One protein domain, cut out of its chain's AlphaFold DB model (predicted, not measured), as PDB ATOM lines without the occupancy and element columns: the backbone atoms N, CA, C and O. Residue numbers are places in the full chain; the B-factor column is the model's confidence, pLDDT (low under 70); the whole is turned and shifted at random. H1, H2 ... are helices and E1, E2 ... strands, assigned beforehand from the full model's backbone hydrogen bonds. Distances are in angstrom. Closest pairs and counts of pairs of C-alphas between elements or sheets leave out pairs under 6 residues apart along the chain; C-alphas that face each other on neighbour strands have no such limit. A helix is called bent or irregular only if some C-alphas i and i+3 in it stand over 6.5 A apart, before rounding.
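This is residues 89 to 192 of the 212 residues of the protein "Fe_hyd_lg_C domain-containing protein" of Strongylus vulgaris (UniProt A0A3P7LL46). A twisted sheet of four strands has one helix, H1, running along one face, while H2 packs on the opposite face with its residues 134 to 140; residues 142 to 147, of which 142 to 145 belong to H2, stick out. Beyond one end of the sheet, the short H3 and the longest helix, H4, make a small side lobe, in which H4 touches H3 and is apart from the sheet. The 104 printed residues hold four named helices and four named strands in the order H1 E1 E2 E3 H2 E4 H3 H4; the sheet runs E1 E2 E3 E4 and is mixed, and the class is mixed, helices and strands. The whole is loose, with a radius of gyration of the C-alphas of 16.1 A, and its outline is flat, spanning 50 by 37 by 18 A.

Begin with the meander, each strand the antiparallel neighbour of the one before: E1, residues 103 to 110, E2, residues 113 to 120, and E3, residues 123 to 132. In the hairpin of E1 and E2, look for N 105 and O 117, 2.8 A apart and within hydrogen-bond range. In the hairpin of E2 and E3, N 116 and O 128 are within range at 2.8 A. E4, residues 153 to 157, is an edge strand parallel to E3 at 10 degrees, with N 131 and O 155 within range at 2.8 A. H1, residues 89 to 100, is on the sheet over E2 and E3 at a height over the sheet of 8.9 A, and runs along the strands at 3 degrees to E2 on the local plane; its closest C-alphas to E3 are those of Ala 89 and Ala 128, 6.9 A. H2, residues 134 to 145, is on the opposite face; its closest C-alphas to E3 are those of Ile 131 and Ile 137, 6.6 A. E3, H2 and E4 form a strand-helix-strand unit, two parallel neighbour strands with a helix between, and its crossover is right-handed. H3, residues 162 to 165, only grazes the sheet with residues 162 to 163. H4, residues 175 to 189, touches H3 with its residues 182 to 186 alone, the closest C-alphas being those of Asn 165 and Leu 182, 6.3 A. Every O i to N i+4 pair is within hydrogen-bond range in H1, H2 and H4; H3 is too short for such a pair.

Find C-alpha 89 at (-9.351, 31.370, -13.356), where H1 begins its 16.0 A. E1 is 22.0 A long, E2 23.5 A and E3 27.4 A, from C-alpha 123 at (-21.409, 37.330, -28.316). H2 measures 16.4 A and E4 13.6 A. H3 is neither bent nor irregular, but only just: C-alphas 162 and 165 are 6.1 A apart. H4 runs 21.1 A to C-alpha 189 at (5.615, 36.655, -5.280).

The two C-alphas farthest apart are those of Asp 121 and Glu 173, 51.2 A. The printed part has no cut, and no link is long; H2 to E4 and H3 to H4 are short links, the others tight. The mean pLDDT of the printed part is 93.6, and no printed residue is under 70.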
ATOM      1  N   ALA A  89      -8.496  30.568 -12.484       93.56
ATOM      2  CA  ALA A  89      -9.351  31.370 -13.356       93.56
ATOM      3  C   ALA A  89      -8.579  31.934 -14.553       93.56
ATOM      4  O   ALA A  89      -9.068  31.855 -15.677       93.56
ATOM      5  N   ASP A  90      -7.375  32.455 -14.315       91.75
ATOM      6  CA  ASP A  90      -6.551  33.077 -15.352       91.75
ATOM      7  C   ASP A  90      -6.098  32.021 -16.370       91.75
ATOM      8  O   ASP A  90      -6.369  32.154 -17.561       91.75
ATOM      9  N   VAL A  91      -5.551  30.895 -15.893       91.69
ATOM     10  CA  VAL A  91      -5.136  29.767 -16.746       91.69
ATOM     11  C   VAL A  91      -6.311  29.204 -17.551       91.69
ATOM     12  O   VAL A  91      -6.158  28.874 -18.729       91.69
ATOM     13  N   LEU A  92      -7.494  29.088 -16.941       95.00
ATOM     14  CA  LEU A  92      -8.692  28.602 -17.623       95.00
ATOM     15  C   LEU A  92      -9.126  29.556 -18.736       95.00
ATOM     16  O   LEU A  92      -9.398  29.101 -19.846       95.00
ATOM     17  N   VAL A  93      -9.187  30.860 -18.454       95.69
ATOM     18  CA  VAL A  93      -9.592  31.877 -19.433       95.69
ATOM     19  C   VAL A  93      -8.576  31.968 -20.570       95.69
ATOM     20  O   VAL A  93      -8.969  31.958 -21.735       95.69
ATOM     21  N   GLU A  94      -7.280  31.995 -20.259       93.62
ATOM     22  CA  GLU A  94      -6.208  32.007 -21.259       93.62
ATOM     23  C   GLU A  94      -6.279  30.781 -22.172       93.62
ATOM     24  O   GLU A  94      -6.222  30.900 -23.400       93.62
ATOM     25  N   ARG A  95      -6.459  29.591 -21.585       94.94
ATOM     26  CA  ARG A  95      -6.617  28.357 -22.355       94.94
ATOM     27  C   ARG A  95      -7.876  28.385 -23.219       94.94
ATOM     28  O   ARG A  95      -7.805  28.008 -24.387       94.94
ATOM     29  N   PHE A  96      -8.998  28.858 -22.678       96.88
ATOM     30  CA  PHE A  96     -10.251  28.992 -23.418       96.88
ATOM     31  C   PHE A  96     -10.086  29.909 -24.634       96.88
ATOM     32  O   PHE A  96     -10.465  29.541 -25.740       96.88
ATOM     33  N   VAL A  97      -9.458  31.075 -24.465       96.94
ATOM     34  CA  VAL A  97      -9.200  32.012 -25.569       96.94
ATOM     35  C   VAL A  97      -8.239  31.418 -26.597       96.94
ATOM     36  O   VAL A  97      -8.426  31.620 -27.793       96.94
ATOM     37  N   LYS A  98      -7.244  30.635 -26.173       96.25
ATOM     38  CA  LYS A  98      -6.334  29.947 -27.099       96.25
ATOM     39  C   LYS A  98      -7.051  28.915 -27.979       96.25
ATOM     40  O   LYS A  98      -6.692  28.765 -29.143       96.25
ATOM     41  N   GLU A  99      -8.027  28.194 -27.430       96.38
ATOM     42  CA  GLU A  99      -8.757  27.131 -28.137       96.38
ATOM     43  C   GLU A  99      -9.969  27.663 -28.926       96.38
ATOM     44  O   GLU A  99     -10.251  27.187 -30.026       96.38
ATOM     45  N   CYS A 100     -10.680  28.662 -28.396       95.19
ATOM     46  CA  CYS A 100     -11.943  29.163 -28.948       95.19
ATOM     47  C   CYS A 100     -11.851  30.576 -29.552       95.19
ATOM     48  O   CYS A 100     -12.763  30.996 -30.268       95.19
ATOM     49  N   GLY A 101     -10.772  31.314 -29.298       94.94
ATOM     50  CA  GLY A 101     -10.655  32.734 -29.631       94.94
ATOM     51  C   GLY A 101     -11.519  33.636 -28.742       94.94
ATOM     52  O   GLY A 101     -12.231  33.178 -27.849       94.94
ATOM     53  N   GLY A 102     -11.467  34.938 -29.020       96.25
ATOM     54  CA  GLY A 102     -12.212  35.971 -28.299       96.25
ATOM     55  C   GLY A 102     -11.311  36.975 -27.582       96.25
ATOM     56  O   GLY A 102     -10.108  36.775 -27.434       96.25
ATOM     57  N   GLU A 103     -11.918  38.072 -27.154       96.81
ATOM     58  CA  GLU A 103     -11.281  39.169 -26.432       96.81
ATOM     59  C   GLU A 103     -11.635  39.087 -24.947       96.81
ATOM     60  O   GLU A 103     -12.796  38.873 -24.590       96.81
ATOM     61  N   ILE A 104     -10.628  39.252 -24.086       97.25
ATOM     62  CA  ILE A 104     -10.787  39.225 -22.629       97.25
ATOM     63  C   ILE A 104     -11.070  40.644 -22.135       97.25
ATOM     64  O   ILE A 104     -10.296  41.566 -22.388       97.25
ATOM     65  N   ALA A 105     -12.139  40.799 -21.362       96.50
ATOM     66  CA  ALA A 105     -12.441  42.005 -20.607       96.50
ATOM     67  C   ALA A 105     -12.530  41.671 -19.113       96.50
ATOM     68  O   ALA A 105     -13.378  40.883 -18.689       96.50
ATOM     69  N   GLU A 106     -11.672  42.293 -18.309       95.94
ATOM     70  CA  GLU A 106     -11.675  42.155 -16.855       95.94
ATOM     71  C   GLU A 106     -12.233  43.416 -16.185       95.94
ATOM     72  O   GLU A 106     -11.875  44.542 -16.530       95.94
ATOM     73  N   GLN A 107     -13.114  43.231 -15.201       95.44
ATOM     74  CA  GLN A 107     -13.723  44.313 -14.440       95.44
ATOM     75  C   GLN A 107     -13.806  43.972 -12.952       95.44
ATOM     76  O   GLN A 107     -14.384  42.959 -12.555       95.44
ATOM     77  N   ARG A 108     -13.343  44.890 -12.102       95.50
ATOM     78  CA  ARG A 108     -13.581  44.824 -10.657       95.50
ATOM     79  C   ARG A 108     -15.007  45.262 -10.326       95.50
ATOM     80  O   ARG A 108     -15.336  46.442 -10.420       95.50
ATOM     81  N   ILE A 109     -15.846  44.315  -9.912       94.50
ATOM     82  CA  ILE A 109     -17.258  44.560  -9.573       94.50
ATOM     83  C   ILE A 109     -17.399  45.084  -8.142       94.50
ATOM     84  O   ILE A 109     -18.236  45.937  -7.856       94.50
ATOM     85  N   ALA A 110     -16.589  44.557  -7.226       92.44
ATOM     86  CA  ALA A 110     -16.524  44.995  -5.840       92.44
ATOM     87  C   ALA A 110     -15.146  44.669  -5.251       92.44
ATOM     88  O   ALA A 110     -14.316  44.012  -5.878       92.44
ATOM     89  N   ARG A 111     -14.888  45.097  -4.011       91.88
ATOM     90  CA  ARG A 111     -13.665  44.701  -3.301       91.88
ATOM     91  C   ARG A 111     -13.600  43.171  -3.193       91.88
ATOM     92  O   ARG A 111     -14.516  42.566  -2.630       91.88
ATOM     93  N   ASN A 112     -12.502  42.581  -3.673       92.19
ATOM     94  CA  ASN A 112     -12.284  41.129  -3.726       92.19
ATOM     95  C   ASN A 112     -13.297  40.369  -4.613       92.19
ATOM     96  O   ASN A 112     -13.600  39.208  -4.336       92.19
ATOM     97  N   VAL A 113     -13.875  41.038  -5.617       95.12
ATOM     98  CA  VAL A 113     -14.778  40.437  -6.607       95.12
ATOM     99  C   VAL A 113     -14.434  40.994  -7.981       95.12
ATOM    100  O   VAL A 113     -14.793  42.132  -8.301       95.12
ATOM    101  N   ASP A 114     -13.792  40.171  -8.797       95.12
ATOM    102  CA  ASP A 114     -13.420  40.506 -10.166       95.12
ATOM    103  C   ASP A 114     -14.194  39.605 -11.140       95.12
ATOM    104  O   ASP A 114     -14.407  38.419 -10.886       95.12
ATOM    105  N   SER A 115     -14.666  40.192 -12.233       96.69
ATOM    106  CA  SER A 115     -15.422  39.543 -13.302       96.69
ATOM    107  C   SER A 115     -14.577  39.542 -14.564       96.69
ATOM    108  O   SER A 115     -14.071  40.589 -14.956       96.69
ATOM    109  N   ILE A 116     -14.472  38.394 -15.220       97.25
ATOM    110  CA  ILE A 116     -13.732  38.215 -16.467       97.25
ATOM    111  C   ILE A 116     -14.730  37.746 -17.522       97.25
ATOM    112  O   ILE A 116     -15.457  36.777 -17.310       97.25
ATOM    113  N   THR A 117     -14.804  38.443 -18.649       97.81
ATOM    114  CA  THR A 117     -15.705  38.099 -19.755       97.81
ATOM    115  C   THR A 117     -14.888  37.880 -21.014       97.81
ATOM    116  O   THR A 117     -14.033  38.700 -21.331       97.81
ATOM    117  N   VAL A 118     -15.167  36.797 -21.735       98.12
ATOM    118  CA  VAL A 118     -14.615  36.544 -23.068       98.12
ATOM    119  C   VAL A 118     -15.707  36.783 -24.098       98.12
ATOM    120  O   VAL A 118     -16.775  36.167 -24.022       98.12
ATOM    121  N   THR A 119     -15.448  37.666 -25.057       97.50
ATOM    122  CA  THR A 119     -16.398  38.013 -26.123       97.50
ATOM    123  C   THR A 119     -15.817  37.788 -27.509       97.50
ATOM    124  O   THR A 119     -14.639  38.044 -27.734       97.50
ATOM    125  N   ARG A 120     -16.645  37.367 -28.464       96.75
ATOM    126  CA  ARG A 120     -16.273  37.251 -29.880       96.75
ATOM    127  C   ARG A 120     -17.467  37.652 -30.737       96.75
ATOM    128  O   ARG A 120     -18.573  37.199 -30.468       96.75
ATOM    129  N   ASP A 121     -17.257  38.526 -31.718       94.25
ATOM    130  CA  ASP A 121     -18.306  38.995 -32.642       94.25
ATOM    131  C   ASP A 121     -19.564  39.567 -31.946       94.25
ATOM    132  O   ASP A 121     -20.679  39.473 -32.452       94.25
ATOM    133  N   GLY A 122     -19.394  40.166 -30.762       91.75
ATOM    134  CA  GLY A 122     -20.492  40.706 -29.947       91.75
ATOM    135  C   GLY A 122     -21.226  39.678 -29.075       91.75
ATOM    136  O   GLY A 122     -22.075  40.064 -28.273       91.75
ATOM    137  N   GLU A 123     -20.878  38.393 -29.168       95.69
ATOM    138  CA  GLU A 123     -21.409  37.330 -28.316       95.69
ATOM    139  C   GLU A 123     -20.499  37.071 -27.112       95.69
ATOM    140  O   GLU A 123     -19.270  37.108 -27.209       95.69
ATOM    141  N   VAL A 124     -21.105  36.791 -25.955       96.75
ATOM    142  CA  VAL A 124     -20.366  36.385 -24.755       96.75
ATOM    143  C   VAL A 124     -20.160  34.877 -24.787       96.75
ATOM    144  O   VAL A 124     -21.131  34.127 -24.735       96.75
ATOM    145  N   LEU A 125     -18.899  34.453 -24.837       97.31
ATOM    146  CA  LEU A 125     -18.515  33.043 -24.894       97.31
ATOM    147  C   LEU A 125     -18.261  32.439 -23.510       97.31
ATOM    148  O   LEU A 125     -18.519  31.257 -23.306       97.31
ATOM    149  N   LEU A 126     -17.736  33.239 -22.577       97.94
ATOM    150  CA  LEU A 126     -17.407  32.802 -21.221       97.94
ATOM    151  C   LEU A 126     -17.527  33.968 -20.240       97.94
ATOM    152  O   LEU A 126     -17.077  35.081 -20.520       97.94
ATOM    153  N   ARG A 127     -18.077  33.698 -19.058       97.75
ATOM    154  CA  ARG A 127     -18.071  34.592 -17.899       97.75
ATOM    155  C   ARG A 127     -17.432  33.879 -16.716       97.75
ATOM    156  O   ARG A 127     -18.044  33.014 -16.098       97.75
ATOM    157  N   ALA A 128     -16.216  34.270 -16.369       97.56
ATOM    158  CA  ALA A 128     -15.532  33.810 -15.171       97.56
ATOM    159  C   ALA A 128     -15.596  34.870 -14.057       97.56
ATOM    160  O   ALA A 128     -15.768  36.064 -14.313       97.56
ATOM    161  N   ALA A 129     -15.448  34.451 -12.804       96.62
ATOM    162  CA  ALA A 129     -15.321  35.364 -11.673       96.62
ATOM    163  C   ALA A 129     -14.306  34.866 -10.646       96.62
ATOM    164  O   ALA A 129     -14.215  33.671 -10.378       96.62
ATOM    165  N   ARG A 130     -13.604  35.808 -10.018       95.56
ATOM    166  CA  ARG A 130     -12.747  35.581  -8.848       95.56
ATOM    167  C   ARG A 130     -13.417  36.234  -7.645       95.56
ATOM    168  O   ARG A 130     -13.649  37.444  -7.638       95.56
ATOM    169  N   ILE A 131     -13.808  35.431  -6.657       96.19
ATOM    170  CA  ILE A 131     -14.630  35.865  -5.519       96.19
ATOM    171  C   ILE A 131     -13.935  35.475  -4.217       96.19
ATOM    172  O   ILE A 131     -14.026  34.337  -3.754       96.19
ATOM    173  N   TYR A 132     -13.265  36.440  -3.590       95.44
ATOM    174  CA  TYR A 132     -12.468  36.194  -2.389       95.44
ATOM    175  C   TYR A 132     -13.118  36.781  -1.135       95.44
ATOM    176  O   TYR A 132     -13.756  37.838  -1.159       95.44
ATOM    177  N   GLY A 133     -12.925  36.104  -0.008       95.00
ATOM    178  CA  GLY A 133     -13.496  36.448   1.286       95.00
ATOM    179  C   GLY A 133     -14.815  35.726   1.573       95.00
ATOM    180  O   GLY A 133     -15.761  35.761   0.784       95.00
ATOM    181  N   PHE A 134     -14.931  35.159   2.776       94.06
ATOM    182  CA  PHE A 134     -16.108  34.403   3.215       94.06
ATOM    183  C   PHE A 134     -17.432  35.173   3.078       94.06
ATOM    184  O   PHE A 134     -18.434  34.614   2.640       94.06
ATOM    185  N   ARG A 135     -17.436  36.486   3.355       94.88
ATOM    186  CA  ARG A 135     -18.614  37.350   3.147       94.88
ATOM    187  C   ARG A 135     -19.072  37.364   1.682       94.88
ATOM    188  O   ARG A 135     -20.270  37.303   1.410       94.88
ATOM    189  N   ASN A 136     -18.132  37.441   0.742       96.31
ATOM    190  CA  ASN A 136     -18.436  37.436  -0.685       96.31
ATOM    191  C   ASN A 136     -18.919  36.054  -1.141       96.31
ATOM    192  O   ASN A 136     -19.900  35.978  -1.878       96.31
ATOM    193  N   ILE A 137     -18.328  34.975  -0.618       96.44
ATOM    194  CA  ILE A 137     -18.782  33.597  -0.863       96.44
ATOM    195  C   ILE A 137     -20.218  33.394  -0.361       96.44
ATOM    196  O   ILE A 137     -21.057  32.857  -1.080       96.44
ATOM    197  N   GLN A 138     -20.556  33.880   0.836       95.94
ATOM    198  CA  GLN A 138     -21.929  33.812   1.348       95.94
ATOM    199  C   GLN A 138     -22.921  34.532   0.423       95.94
ATOM    200  O   GLN A 138     -24.010  34.019   0.154       95.94
ATOM    201  N   ASN A 139     -22.547  35.705  -0.094       95.19
ATOM    202  CA  ASN A 139     -23.364  36.449  -1.052       95.19
ATOM    203  C   ASN A 139     -23.500  35.709  -2.389       95.19
ATOM    204  O   ASN A 139     -24.601  35.653  -2.939       95.19
ATOM    205  N   LEU A 140     -22.415  35.110  -2.884       96.31
ATOM    206  CA  LEU A 140     -22.418  34.256  -4.068       96.31
ATOM    207  C   LEU A 140     -23.390  33.084  -3.895       96.31
ATOM    208  O   LEU A 140     -24.288  32.923  -4.714       96.31
ATOM    209  N   VAL A 141     -23.275  32.316  -2.808       96.38
ATOM    210  CA  VAL A 141     -24.142  31.155  -2.543       96.38
ATOM    211  C   VAL A 141     -25.614  31.568  -2.485       96.38
ATOM    212  O   VAL A 141     -26.476  30.876  -3.026       96.38
ATOM    213  N   ARG A 142     -25.930  32.725  -1.886       95.81
ATOM    214  CA  ARG A 142     -27.297  33.277  -1.898       95.81
ATOM    215  C   ARG A 142     -27.778  33.620  -3.311       95.81
ATOM    216  O   ARG A 142     -28.946  33.391  -3.611       95.81
ATOM    217  N   LYS A 143     -26.919  34.164  -4.180       95.25
ATOM    218  CA  LYS A 143     -27.261  34.432  -5.590       95.25
ATOM    219  C   LYS A 143     -27.451  33.137  -6.380       95.25
ATOM    220  O   LYS A 143     -28.438  33.034  -7.103       95.25
ATOM    221  N   MET A 144     -26.588  32.140  -6.172       95.25
ATOM    222  CA  MET A 144     -26.680  30.826  -6.821       95.25
ATOM    223  C   MET A 144     -27.980  30.110  -6.463       95.25
ATOM    224  O   MET A 144     -28.693  29.671  -7.355       95.25
ATOM    225  N   LYS A 145     -28.360  30.087  -5.177       96.19
ATOM    226  CA  LYS A 145     -29.638  29.502  -4.723       96.19
ATOM    227  C   LYS A 145     -30.873  30.128  -5.376       96.19
ATOM    228  O   LYS A 145     -31.920  29.498  -5.419       96.19
ATOM    229  N   ASN A 146     -30.754  31.363  -5.858       96.06
ATOM    230  CA  ASN A 146     -31.825  32.090  -6.531       96.06
ATOM    231  C   ASN A 146     -31.669  32.108  -8.064       96.06
ATOM    232  O   ASN A 146     -32.386  32.865  -8.711       96.06
ATOM    233  N   ASN A 147     -30.731  31.342  -8.640       93.44
ATOM    234  CA  ASN A 147     -30.388  31.350 -10.070       93.44
ATOM    235  C   ASN A 147     -30.049  32.754 -10.615       93.44
ATOM    236  O   ASN A 147     -30.414  33.114 -11.729       93.44
ATOM    237  N   LYS A 148     -29.363  33.575  -9.806       94.06
ATOM    238  CA  LYS A 148     -28.982  34.966 -10.130       94.06
ATOM    239  C   LYS A 148     -27.480  35.152 -10.365       94.06
ATOM    240  O   LYS A 148     -26.989  36.279 -10.320       94.06
ATOM    241  N   THR A 149     -26.735  34.066 -10.539       93.00
ATOM    242  CA  THR A 149     -25.292  34.132 -10.793       93.00
ATOM    243  C   THR A 149     -25.048  34.130 -12.299       93.00
ATOM    244  O   THR A 149     -25.462  33.178 -12.952       93.00
ATOM    245  N   PRO A 150     -24.405  35.167 -12.864       92.62
ATOM    246  CA  PRO A 150     -24.223  35.292 -14.307       92.62
ATOM    247  C   PRO A 150     -22.937  34.626 -14.821       92.62
ATOM    248  O   PRO A 150     -22.554  34.925 -15.943       92.62
ATOM    249  N   TYR A 151     -22.245  33.826 -14.004       96.81
ATOM    250  CA  TYR A 151     -20.907  33.292 -14.284       96.81
ATOM    251  C   TYR A 151     -20.958  31.793 -14.578       96.81
ATOM    252  O   TYR A 151     -21.660  31.059 -13.881       96.81
ATOM    253  N   ASP A 152     -20.159  31.364 -15.547       96.56
ATOM    254  CA  ASP A 152     -19.964  29.974 -15.959       96.56
ATOM    255  C   ASP A 152     -18.861  29.297 -15.133       96.56
ATOM    256  O   ASP A 152     -18.960  28.121 -14.791       96.56
ATOM    257  N   TYR A 153     -17.828  30.061 -14.762       97.31
ATOM    258  CA  TYR A 153     -16.740  29.611 -13.895       97.31
ATOM    259  C   TYR A 153     -16.535  30.578 -12.730       97.31
ATOM    260  O   TYR A 153     -16.598  31.797 -12.895       97.31
ATOM    261  N   ILE A 154     -16.285  30.046 -11.535       96.44
ATOM    262  CA  ILE A 154     -16.054  30.866 -10.347       96.44
ATOM    263  C   ILE A 154     -14.919  30.270  -9.533       96.44
ATOM    264  O   ILE A 154     -15.034  29.166  -9.008       96.44
ATOM    265  N   GLU A 155     -13.855  31.045  -9.369       95.75
ATOM    266  CA  GLU A 155     -12.806  30.768  -8.403       95.75
ATOM    267  C   GLU A 155     -13.145  31.445  -7.073       95.75
ATOM    268  O   GLU A 155     -13.484  32.632  -7.024       95.75
ATOM    269  N   VAL A 156     -13.065  30.688  -5.977       96.00
ATOM    270  CA  VAL A 156     -13.380  31.178  -4.633       96.00
ATOM    271  C   VAL A 156     -12.215  30.979  -3.678       96.00
ATOM    272  O   VAL A 156     -11.594  29.922  -3.654       96.00
ATOM    273  N   MET A 157     -11.970  31.979  -2.833       94.94
ATOM    274  CA  MET A 157     -10.986  31.908  -1.749       94.94
ATOM    275  C   MET A 157     -11.625  32.393  -0.452       94.94
ATOM    276  O   MET A 157     -12.257  33.449  -0.424       94.94
ATOM    277  N   ALA A 158     -11.476  31.643   0.642       94.31
ATOM    278  CA  ALA A 158     -12.100  31.998   1.920       94.31
ATOM    279  C   ALA A 158     -11.526  33.294   2.520       94.31
ATOM    280  O   ALA A 158     -12.265  34.098   3.099       94.31
ATOM    281  N   CYS A 159     -10.223  33.519   2.347       92.69
ATOM    282  CA  CYS A 159      -9.537  34.725   2.794       92.69
ATOM    283  C   CYS A 159      -9.666  35.854   1.752       92.69
ATOM    284  O   CYS A 159      -9.577  35.593   0.549       92.69
ATOM    285  N   PRO A 160      -9.878  37.115   2.176       91.31
ATOM    286  CA  PRO A 160      -9.706  38.260   1.282       91.31
ATOM    287  C   PRO A 160      -8.235  38.357   0.859       91.31
ATOM    288  O   PRO A 160      -7.370  38.083   1.684       91.31
ATOM    289  N   SER A 161      -7.958  38.761  -0.384       87.75
ATOM    290  CA  SER A 161      -6.601  38.717  -0.973       87.75
ATOM    291  C   SER A 161      -5.985  37.309  -1.021       87.75
ATOM    292  O   SER A 161      -4.772  37.135  -0.905       87.75
ATOM    293  N   ALA A 162      -6.847  36.300  -1.180       90.38
ATOM    294  CA  ALA A 162      -6.483  34.903  -1.369       90.38
ATOM    295  C   ALA A 162      -5.512  34.365  -0.299       90.38
ATOM    296  O   ALA A 162      -5.596  34.721   0.880       90.38
ATOM    297  N   CYS A 163      -4.626  33.450  -0.688       91.38
ATOM    298  CA  CYS A 163      -3.759  32.741   0.238       91.38
ATOM    299  C   CYS A 163      -2.677  33.665   0.828       91.38
ATOM    300  O   CYS A 163      -2.199  33.407   1.932       91.38
ATOM    301  N   GLY A 164      -2.320  34.764   0.144       88.94
ATOM    302  CA  GLY A 164      -1.300  35.723   0.598       88.94
ATOM    303  C   GLY A 164      -1.615  36.323   1.969       88.94
ATOM    304  O   GLY A 164      -0.718  36.528   2.778       88.94
ATOM    305  N   ASN A 165      -2.906  36.482   2.264       90.69
ATOM    306  CA  ASN A 165      -3.444  36.954   3.541       90.69
ATOM    307  C   ASN A 165      -4.082  35.814   4.369       90.69
ATOM    308  O   ASN A 165      -5.035  36.013   5.136       90.69
ATOM    309  N   GLY A 166      -3.604  34.587   4.160       91.50
ATOM    310  CA  GLY A 166      -4.106  33.392   4.818       91.50
ATOM    311  C   GLY A 166      -4.038  33.477   6.346       91.50
ATOM    312  O   GLY A 166      -3.275  34.246   6.933       91.50
ATOM    313  N   GLY A 167      -4.885  32.694   7.015       91.31
ATOM    314  CA  GLY A 167      -5.023  32.734   8.476       91.31
ATOM    315  C   GLY A 167      -3.754  32.377   9.251       91.31
ATOM    316  O   GLY A 167      -3.645  32.770  10.406       91.31
ATOM    317  N   ALA A 168      -2.820  31.668   8.613       93.31
ATOM    318  CA  ALA A 168      -1.608  31.153   9.240       93.31
ATOM    319  C   ALA A 168      -0.328  31.854   8.749       93.31
ATOM    320  O   ALA A 168       0.764  31.304   8.876       93.31
ATOM    321  N   GLN A 169      -0.477  33.038   8.146       91.75
ATOM    322  CA  GLN A 169       0.623  33.938   7.798       91.75
ATOM    323  C   GLN A 169       1.045  34.783   9.000       91.75
ATOM    324  O   GLN A 169       0.240  35.029   9.901       91.75
ATOM    325  N   ILE A 170       2.278  35.293   8.957       90.50
ATOM    326  CA  ILE A 170       2.757  36.322   9.887       90.50
ATOM    327  C   ILE A 170       1.861  37.558   9.737       90.50
ATOM    328  O   ILE A 170       1.573  38.010   8.625       90.50
ATOM    329  N   ARG A 171       1.370  38.088  10.860       86.88
ATOM    330  CA  ARG A 171       0.425  39.209  10.882       86.88
ATOM    331  C   ARG A 171       0.961  40.349  11.722       86.88
ATOM    332  O   ARG A 171       1.304  40.146  12.877       86.88
ATOM    333  N   GLY A 172       0.902  41.548  11.153       88.62
ATOM    334  CA  GLY A 172       1.117  42.782  11.896       88.62
ATOM    335  C   GLY A 172       0.054  43.009  12.971       88.62
ATOM    336  O   GLY A 172      -1.083  42.513  12.878       88.62
ATOM    337  N   GLU A 173       0.408  43.797  13.977       90.81
ATOM    338  CA  GLU A 173      -0.484  44.151  15.081       90.81
ATOM    339  C   GLU A 173      -1.556  45.141  14.614       90.81
ATOM    340  O   GLU A 173      -2.734  44.995  14.958       90.81
ATOM    341  N   THR A 174      -1.172  46.095  13.758       94.81
ATOM    342  CA  THR A 174      -2.077  47.119  13.218       94.81
ATOM    343  C   THR A 174      -2.610  46.769  11.830       94.81
ATOM    344  O   THR A 174      -2.095  45.904  11.118       94.81
ATOM    345  N   ALA A 175      -3.680  47.455  11.420       90.31
ATOM    346  CA  ALA A 175      -4.233  47.299  10.079       90.31
ATOM    347  C   ALA A 175      -3.247  47.768   8.995       90.31
ATOM    348  O   ALA A 175      -3.106  47.078   7.983       90.31
ATOM    349  N   GLU A 176      -2.540  48.884   9.218       93.75
ATOM    350  CA  GLU A 176      -1.557  49.391   8.251       93.75
ATOM    351  C   GLU A 176      -0.376  48.430   8.093       93.75
ATOM    352  O   GLU A 176       0.131  48.233   6.989       93.75
ATOM    353  N   GLU A 177       0.064  47.810   9.188       93.62
ATOM    354  CA  GLU A 177       1.158  46.847   9.150       93.62
ATOM    355  C   GLU A 177       0.769  45.579   8.386       93.62
ATOM    356  O   GLU A 177       1.530  45.111   7.540       93.62
ATOM    357  N   ARG A 178      -0.444  45.060   8.605       91.56
ATOM    358  CA  ARG A 178      -0.965  43.913   7.843       91.56
ATOM    359  C   ARG A 178      -1.035  44.200   6.350       91.56
ATOM    360  O   ARG A 178      -0.682  43.337   5.553       91.56
ATOM    361  N   GLU A 179      -1.477  45.396   5.971       91.25
ATOM    362  CA  GLU A 179      -1.522  45.814   4.569       91.25
ATOM    363  C   GLU A 179      -0.116  45.929   3.966       91.25
ATOM    364  O   GLU A 179       0.118  45.453   2.856       91.25
ATOM    365  N   ARG A 180       0.844  46.476   4.720       93.69
ATOM    366  CA  ARG A 180       2.251  46.555   4.306       93.69
ATOM    367  C   ARG A 180       2.868  45.172   4.096       93.69
ATOM    368  O   ARG A 180       3.513  44.959   3.072       93.69
ATOM    369  N   ILE A 181       2.665  44.247   5.037       91.69
ATOM    370  CA  ILE A 181       3.168  42.867   4.949       91.69
ATOM    371  C   ILE A 181       2.558  42.163   3.737       91.69
ATOM    372  O   ILE A 181       3.288  41.587   2.937       91.69
ATOM    373  N   LEU A 182       1.236  42.254   3.561       91.19
ATOM    374  CA  LEU A 182       0.556  41.651   2.416       91.19
ATOM    375  C   LEU A 182       1.118  42.174   1.091       91.19
ATOM    376  O   LEU A 182       1.438  41.382   0.209       91.19
ATOM    377  N   LYS A 183       1.299  43.492   0.977       91.81
ATOM    378  CA  LYS A 183       1.878  44.109  -0.217       91.81
ATOM    379  C   LYS A 183       3.300  43.606  -0.485       91.81
ATOM    380  O   LYS A 183       3.616  43.274  -1.622       91.81
ATOM    381  N   ALA A 184       4.137  43.492   0.546       90.62
ATOM    382  CA  ALA A 184       5.492  42.959   0.408       90.62
ATOM    383  C   ALA A 184       5.500  41.486  -0.050       90.62
ATOM    384  O   ALA A 184       6.325  41.100  -0.883       90.62
ATOM    385  N   VAL A 185       4.563  40.672   0.449       87.75
ATOM    386  CA  VAL A 185       4.373  39.282   0.000       87.75
ATOM    387  C   VAL A 185       3.962  39.241  -1.472       87.75
ATOM    388  O   VAL A 185       4.555  38.488  -2.240       87.75
ATOM    389  N   GLU A 186       2.995  40.061  -1.886       87.81
ATOM    390  CA  GLU A 186       2.540  40.139  -3.281       87.81
ATOM    391  C   GLU A 186       3.660  40.605  -4.227       87.81
ATOM    392  O   GLU A 186       3.882  39.983  -5.265       87.81
ATOM    393  N   GLU A 187       4.421  41.635  -3.847       88.38
ATOM    394  CA  GLU A 187       5.569  42.135  -4.618       88.38
ATOM    395  C   GLU A 187       6.699  41.108  -4.728       88.38
ATOM    396  O   GLU A 187       7.365  41.028  -5.760       88.38
ATOM    397  N   THR A 188       6.937  40.325  -3.676       84.25
ATOM    398  CA  THR A 188       7.941  39.254  -3.696       84.25
ATOM    399  C   THR A 188       7.475  38.102  -4.575       84.25
ATOM    400  O   THR A 188       8.242  37.618  -5.402       84.25
ATOM    401  N   PHE A 189       6.203  37.713  -4.462       82.50
ATOM    402  CA  PHE A 189       5.615  36.655  -5.280       82.50
ATOM    403  C   PHE A 189       5.625  37.010  -6.773       82.50
ATOM    404  O   PHE A 189       5.941  36.164  -7.600       82.50
ATOM    405  N   ALA A 190       5.362  38.273  -7.120       83.25
ATOM    406  CA  ALA A 190       5.388  38.758  -8.501       83.25
ATOM    407  C   ALA A 190       6.782  38.720  -9.160       83.25
ATOM    408  O   ALA A 190       6.882  38.815 -10.380       83.25
ATOM    409  N   LYS A 191       7.863  38.596  -8.375       82.44
ATOM    410  CA  LYS A 191       9.235  38.448  -8.895       82.44
ATOM    411  C   LYS A 191       9.594  36.997  -9.215       82.44
ATOM    412  O   LYS A 191      10.629  36.758  -9.832       82.44
ATOM    413  N   ILE A 192       8.785  36.038  -8.767       79.00
ATOM    414  CA  ILE A 192       9.024  34.614  -8.988       79.00
ATOM    415  C   ILE A 192       8.664  34.279 -10.439       79.00
ATOM    416  O   ILE A 192       7.593  34.646 -10.914       79.00
TER     417      ILE A 192